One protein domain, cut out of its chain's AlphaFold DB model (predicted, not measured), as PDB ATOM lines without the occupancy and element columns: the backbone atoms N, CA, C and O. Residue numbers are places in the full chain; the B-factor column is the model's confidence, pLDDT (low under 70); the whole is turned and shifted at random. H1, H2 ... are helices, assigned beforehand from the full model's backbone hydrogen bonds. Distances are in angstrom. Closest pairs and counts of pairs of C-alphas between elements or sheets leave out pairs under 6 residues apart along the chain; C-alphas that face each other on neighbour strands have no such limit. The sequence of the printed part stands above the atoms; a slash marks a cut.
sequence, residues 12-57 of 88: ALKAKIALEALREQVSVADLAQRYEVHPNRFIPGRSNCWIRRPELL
ATOM      1  N   ALA A  12     192.667 242.663 172.978       81.44
ATOM      2  CA  ALA A  12     192.686 241.339 173.594       81.44
ATOM      3  C   ALA A  12     192.421 241.385 175.108       81.44
ATOM      4  O   ALA A  12     191.705 240.536 175.637       81.44
ATOM      5  N   LEU A  13     192.955 242.393 175.808       84.19
ATOM      6  CA  LEU A  13     192.749 242.552 177.248       84.19
ATOM      7  C   LEU A  13     191.280 242.859 177.541       84.19
ATOM      8  O   LEU A  13     190.674 242.249 178.418       84.19
ATOM      9  N   LYS A  14     190.671 243.749 176.754       83.50
ATOM     10  CA  LYS A  14     189.256 244.066 176.932       83.50
ATOM     11  C   LYS A  14     188.349 242.859 176.632       83.50
ATOM     12  O   LYS A  14     187.335 242.712 177.305       83.50
ATOM     13  N   ALA A  15     188.717 241.992 175.679       83.06
ATOM     14  CA  ALA A  15     187.991 240.750 175.378       83.06
ATOM     15  C   ALA A  15     188.010 239.756 176.541       83.06
ATOM     16  O   ALA A  15     186.965 239.213 176.893       83.06
ATOM     17  N   LYS A  16     189.164 239.585 177.193       84.25
ATOM     18  CA  LYS A  16     189.273 238.760 178.403       84.25
ATOM     19  C   LYS A  16     188.378 239.290 179.525       84.25
ATOM     20  O   LYS A  16     187.595 238.525 180.077       84.25
ATOM     21  N   ILE A  17     188.403 240.602 179.770       84.31
ATOM     22  CA  ILE A  17     187.543 241.241 180.779       84.31
ATOM     23  C   ILE A  17     186.053 241.039 180.461       84.31
ATOM     24  O   ILE A  17     185.268 240.745 181.357       84.31
ATOM     25  N   ALA A  18     185.645 241.184 179.199       82.31
ATOM     26  CA  ALA A  18     184.249 240.982 178.815       82.31
ATOM     27  C   ALA A  18     183.780 239.546 179.102       82.31
ATOM     28  O   ALA A  18     182.681 239.359 179.615       82.31
ATOM     29  N   LEU A  19     184.622 238.541 178.838       83.88
ATOM     30  CA  LEU A  19     184.317 237.147 179.161       83.88
ATOM     31  C   LEU A  19     184.272 236.895 180.674       83.88
ATOM     32  O   LEU A  19     183.390 236.180 181.135       83.88
ATOM     33  N   GLU A  20     185.178 237.490 181.454       82.81
ATOM     34  CA  GLU A  20     185.158 237.392 182.923       82.81
ATOM     35  C   GLU A  20     183.886 238.009 183.519       82.81
ATOM     36  O   GLU A  20     183.271 237.412 184.400       82.81
ATOM     37  N   ALA A  21     183.449 239.156 182.990       80.81
ATOM     38  CA  ALA A  21     182.226 239.823 183.421       80.81
ATOM     39  C   ALA A  21     180.958 239.027 183.071       80.81
ATOM     40  O   ALA A  21     180.026 238.985 183.867       80.81
ATOM     41  N   LEU A  22     180.920 238.379 181.899       78.94
ATOM     42  CA  LEU A  22     179.784 237.551 181.471       78.94
ATOM     43  C   LEU A  22     179.670 236.235 182.247       78.94
ATOM     44  O   LEU A  22     178.586 235.672 182.330       78.94
ATOM     45  N   ARG A  23     180.777 235.734 182.801       79.12
ATOM     46  CA  ARG A  23     180.784 234.508 183.614       79.12
ATOM     47  C   ARG A  23     180.400 234.764 185.075       79.12
ATOM     48  O   ARG A  23     180.492 233.831 185.862       79.12
ATOM     49  N   GLU A  24     180.040 236.004 185.429       68.69
ATOM     50  CA  GLU A  24     179.642 236.463 186.777       68.69
ATOM     51  C   GLU A  24     180.650 236.145 187.897       68.69
ATOM     52  O   GLU A  24     180.360 236.299 189.079       68.69
ATOM     53  N   GLN A  25     181.871 235.736 187.547       60.91
ATOM     54  CA  GLN A  25     182.850 235.251 188.521       60.91
ATOM     55  C   GLN A  25     183.563 236.376 189.274       60.91
ATOM     56  O   GLN A  25     184.214 236.123 190.286       60.91
ATOM     57  N   VAL A  26     183.500 237.611 188.770       69.00
ATOM     58  CA  VAL A  26     184.252 238.744 189.312       69.00
ATOM     59  C   VAL A  26     183.424 240.021 189.167       69.00
ATOM     60  O   VAL A  26     182.973 240.356 188.068       69.00
ATOM     61  N   SER A  27     183.234 240.753 190.268       78.75
ATOM     62  CA  SER A  27     182.522 242.032 190.246       78.75
ATOM     63  C   SER A  27     183.297 243.072 189.433       78.75
ATOM     64  O   SER A  27     184.529 243.072 189.363       78.75
ATOM     65  N   VAL A  28     182.574 244.031 188.859       77.62
ATOM     66  CA  VAL A  28     183.145 245.189 188.153       77.62
ATOM     67  C   VAL A  28     184.194 245.926 189.003       77.62
ATOM     68  O   VAL A  28     185.171 246.455 188.463       77.62
ATOM     69  N   ALA A  29     184.007 245.956 190.325       78.31
ATOM     70  CA  ALA A  29     184.936 246.580 191.261       78.31
ATOM     71  C   ALA A  29     186.270 245.819 191.362       78.31
ATOM     72  O   ALA A  29     187.334 246.439 191.331       78.31
ATOM     73  N   ASP A  30     186.220 244.490 191.397       82.62
ATOM     74  CA  ASP A  30     187.406 243.639 191.497       82.62
ATOM     75  C   ASP A  30     188.219 243.666 190.194       82.62
ATOM     76  O   ASP A  30     189.449 243.750 190.215       82.62
ATOM     77  N   LEU A  31     187.543 243.697 189.040       83.81
ATOM     78  CA  LEU A  31     188.191 243.879 187.734       83.81
ATOM     79  C   LEU A  31     188.888 245.243 187.634       83.81
ATOM     80  O   LEU A  31     190.001 245.350 187.114       83.81
ATOM     81  N   ALA A  32     188.255 246.295 188.153       82.81
ATOM     82  CA  ALA A  32     188.830 247.634 188.164       82.81
ATOM     83  C   ALA A  32     190.126 247.713 188.983       82.81
ATOM     84  O   ALA A  32     191.069 248.386 188.559       82.81
ATOM     85  N   GLN A  33     190.190 247.004 190.112       83.62
ATOM     86  CA  GLN A  33     191.394 246.929 190.941       83.62
ATOM     87  C   GLN A  33     192.498 246.105 190.270       83.62
ATOM     88  O   GLN A  33     193.615 246.598 190.133       83.62
ATOM     89  N   ARG A  34     192.182 244.900 189.775       84.56
ATOM     90  CA  ARG A  34     193.163 243.987 189.154       84.56
ATOM     91  C   ARG A  34     193.844 244.575 187.924       84.56
ATOM     92  O   ARG A  34     195.045 244.409 187.743       84.56
ATOM     93  N   TYR A  35     193.080 245.262 187.079       82.12
ATOM     94  CA  TYR A  35     193.595 245.839 185.838       82.12
ATOM     95  C   TYR A  35     193.943 247.337 185.971       82.12
ATOM     96  O   TYR A  35     194.280 247.975 184.972       82.12
ATOM     97  N   GLU A  36     193.839 247.920 187.174       82.00
ATOM     98  CA  GLU A  36     193.998 249.363 187.443       82.00
ATOM     99  C   GLU A  36     193.135 250.255 186.519       82.00
ATOM    100  O   GLU A  36     193.473 251.391 186.152       82.00
ATOM    101  N   VAL A  37     191.988 249.730 186.090       81.88
ATOM    102  CA  VAL A  37     191.080 250.398 185.164       81.88
ATOM    103  C   VAL A  37     189.967 251.052 185.964       81.88
ATOM    104  O   VAL A  37     189.198 250.385 186.631       81.88
ATOM    105  N   HIS A  38     189.811 252.370 185.828       80.88
ATOM    106  CA  HIS A  38     188.691 253.084 186.445       80.88
ATOM    107  C   HIS A  38     187.322 252.398 186.185       80.88
ATOM    108  O   HIS A  38     186.979 252.194 185.011       80.88
ATOM    109  N   PRO A  39     186.500 252.145 187.227       78.94
ATOM    110  CA  PRO A  39     185.287 251.311 187.169       78.94
ATOM    111  C   PRO A  39     184.252 251.803 186.158       78.94
ATOM    112  O   PRO A  39     183.543 251.025 185.531       78.94
ATOM    113  N   ASN A  40     184.235 253.110 185.900       82.31
ATOM    114  CA  ASN A  40     183.412 253.717 184.856       82.31
ATOM    115  C   ASN A  40     183.524 253.073 183.456       82.31
ATOM    116  O   ASN A  40     182.610 253.196 182.647       82.31
ATOM    117  N   ARG A  41     184.646 252.416 183.141       79.56
ATOM    118  CA  ARG A  41     184.828 251.728 181.852       79.56
ATOM    119  C   ARG A  41     184.083 250.392 181.765       79.56
ATOM    120  O   ARG A  41     183.987 249.823 180.682       79.56
ATOM    121  N   PHE A  42     183.512 249.931 182.869       80.94
ATOM    122  CA  PHE A  42     182.764 248.683 182.964       80.94
ATOM    123  C   PHE A  42     181.279 248.908 183.293       80.94
ATOM    124  O   PHE A  42     180.458 248.088 182.902       80.94
ATOM    125  N   ILE A  43     180.906 250.029 183.931       79.19
ATOM    126  CA  ILE A  43     179.515 250.319 184.334       79.19
ATOM    127  C   ILE A  43     178.559 250.326 183.116       79.19
ATOM    128  O   ILE A  43     178.750 251.135 182.196       79.19
ATOM    129  N   PRO A  44     177.504 249.487 183.101       64.69
ATOM    130  CA  PRO A  44     176.476 249.525 182.066       64.69
ATOM    131  C   PRO A  44     175.650 250.817 182.201       64.69
ATOM    132  O   PRO A  44     175.048 251.069 183.234       64.69
ATOM    133  N   GLY A  45     175.662 251.673 181.170       63.66
ATOM    134  CA  GLY A  45     174.953 252.968 181.167       63.66
ATOM    135  C   GLY A  45     175.821 254.173 180.787       63.66
ATOM    136  O   GLY A  45     175.296 255.228 180.442       63.66
ATOM    137  N   ARG A  46     177.152 254.019 180.767       65.94
ATOM    138  CA  ARG A  46     178.078 255.046 180.256       65.94
ATOM    139  C   ARG A  46     178.486 254.770 178.809       65.94
ATOM    140  O   ARG A  46     178.742 253.630 178.427       65.94
ATOM    141  N   SER A  47     178.640 255.834 178.019       68.56
ATOM    142  CA  SER A  47     178.953 255.781 176.578       68.56
ATOM    143  C   SER A  47     180.272 255.075 176.224       68.56
ATOM    144  O   SER A  47     180.483 254.717 175.065       68.56
ATOM    145  N   ASN A  48     181.173 254.891 177.195       69.19
ATOM    146  CA  ASN A  48     182.488 254.273 177.023       69.19
ATOM    147  C   ASN A  48     182.636 252.906 177.718       69.19
ATOM    148  O   ASN A  48     183.775 252.459 177.888       69.19
ATOM    149  N   CYS A  49     181.534 252.256 178.114       77.44
ATOM    150  CA  CYS A  49     181.607 250.939 178.739       77.44
ATOM    151  C   CYS A  49     181.970 249.842 177.724       77.44
ATOM    152  O   CYS A  49     181.505 249.851 176.581       77.44
ATOM    153  N   TRP A  50     182.830 248.905 178.125       73.25
ATOM    154  CA  TRP A  50     183.319 247.845 177.233       73.25
ATOM    155  C   TRP A  50     182.409 246.617 177.194       73.25
ATOM    156  O   TRP A  50     182.326 245.971 176.157       73.25
ATOM    157  N   ILE A  51     181.688 246.336 178.284       73.81
ATOM    158  CA  ILE A  51     180.823 245.152 178.417       73.81
ATOM    159  C   ILE A  51     179.640 245.219 177.442       73.81
ATOM    160  O   ILE A  51     179.344 244.258 176.744       73.81
ATOM    161  N   ARG A  52     178.984 246.381 177.339       72.62
ATOM    162  CA  ARG A  52     177.800 246.564 176.481       72.62
ATOM    163  C   ARG A  52     178.154 246.854 175.020       72.62
ATOM    164  O   ARG A  52     177.285 246.792 174.159       72.62
ATOM    165  N   ARG A  53     179.413 247.209 174.736       67.00
ATOM    166  CA  ARG A  53     179.878 247.584 173.394       67.00
ATOM    167  C   ARG A  53     181.084 246.741 172.950       67.00
ATOM    168  O   ARG A  53     182.159 247.300 172.710       67.00
ATOM    169  N   PRO A  54     180.907 245.415 172.787       62.62
ATOM    170  CA  PRO A  54     181.962 244.512 172.321       62.62
ATOM    171  C   PRO A  54     182.426 244.821 170.885       62.62
ATOM    172  O   PRO A  54     183.518 244.432 170.483       62.62
ATOM    173  N   GLU A  55     181.675 245.609 170.113       55.00
ATOM    174  CA  GLU A  55     182.132 246.079 168.798       55.00
ATOM    175  C   GLU A  55     183.340 247.027 168.854       55.00
ATOM    176  O   GLU A  55     184.073 247.152 167.880       55.00
ATOM    177  N   LEU A  56     183.587 247.695 169.988       56.56
ATOM    178  CA  LEU A  56     184.803 248.501 170.180       56.56
ATOM    179  C   LEU A  56     186.018 247.662 170.609       56.56
ATOM    180  O   LEU A  56     187.113 248.206 170.788       56.56
ATOM    181  N   LEU A  57     185.808 246.368 170.850       57.81
ATOM    182  CA  LEU A  57     186.816 245.405 171.286       57.81
ATOM    183  C   LEU A  57     187.476 244.709 170.108       57.81
ATOM    184  O   LEU A  57     188.682 244.497 170.128       57.81
TER     185      LEU A  57
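What this domain is: This is residues 12 to 57 of the 88 residues of an uncharacterized protein of Bradyrhizobium cajani (UniProt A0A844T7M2). With little regular structure, this is a small rounded body in which two short helices, H1 and H2, form a V with its narrow end at their link, and a long loop stretch, residues 35 to 57, folds back from the end of H2 to finish near the start of H1. The 46 printed residues hold two named helices, H1 then H2, and no named strand; the class is all helix, with 18 residues in named elements. The whole is compact, with a radius of gyration of the C-alphas of 9.4 A and spans of 22 by 17 by 17 A.

Where its parts are: H1, the longest helix, covers residues 12 to 22 and measures 15.6 A; C-alpha 12 is at (192.686, 241.339, 173.594). H2 covers residues 28 to 34, 10.1 A, and C-alpha 34 is at (193.163, 243.987, 189.154).

How they stand to each other: H1 and H2 are close but not clearly touching; their closest C-alphas, of Ala 21 and Val 28, are 7.2 A apart. They run opposite ways at a steep tilt of 41 degrees. In both, every O i to N i+4 pair is within hydrogen-bond range.

The domain as a whole: The C-alphas of Gln 25 and Ser 47, the two farthest apart, are 24.1 A apart; those of Ala 12 and Leu 57, first and last printed, 7.5 A. The printed part has no cut, and the link from H1 to H2 is tight. Confidence is under 70 at residues 24 to 26, 44 to 48 and 53 to 57.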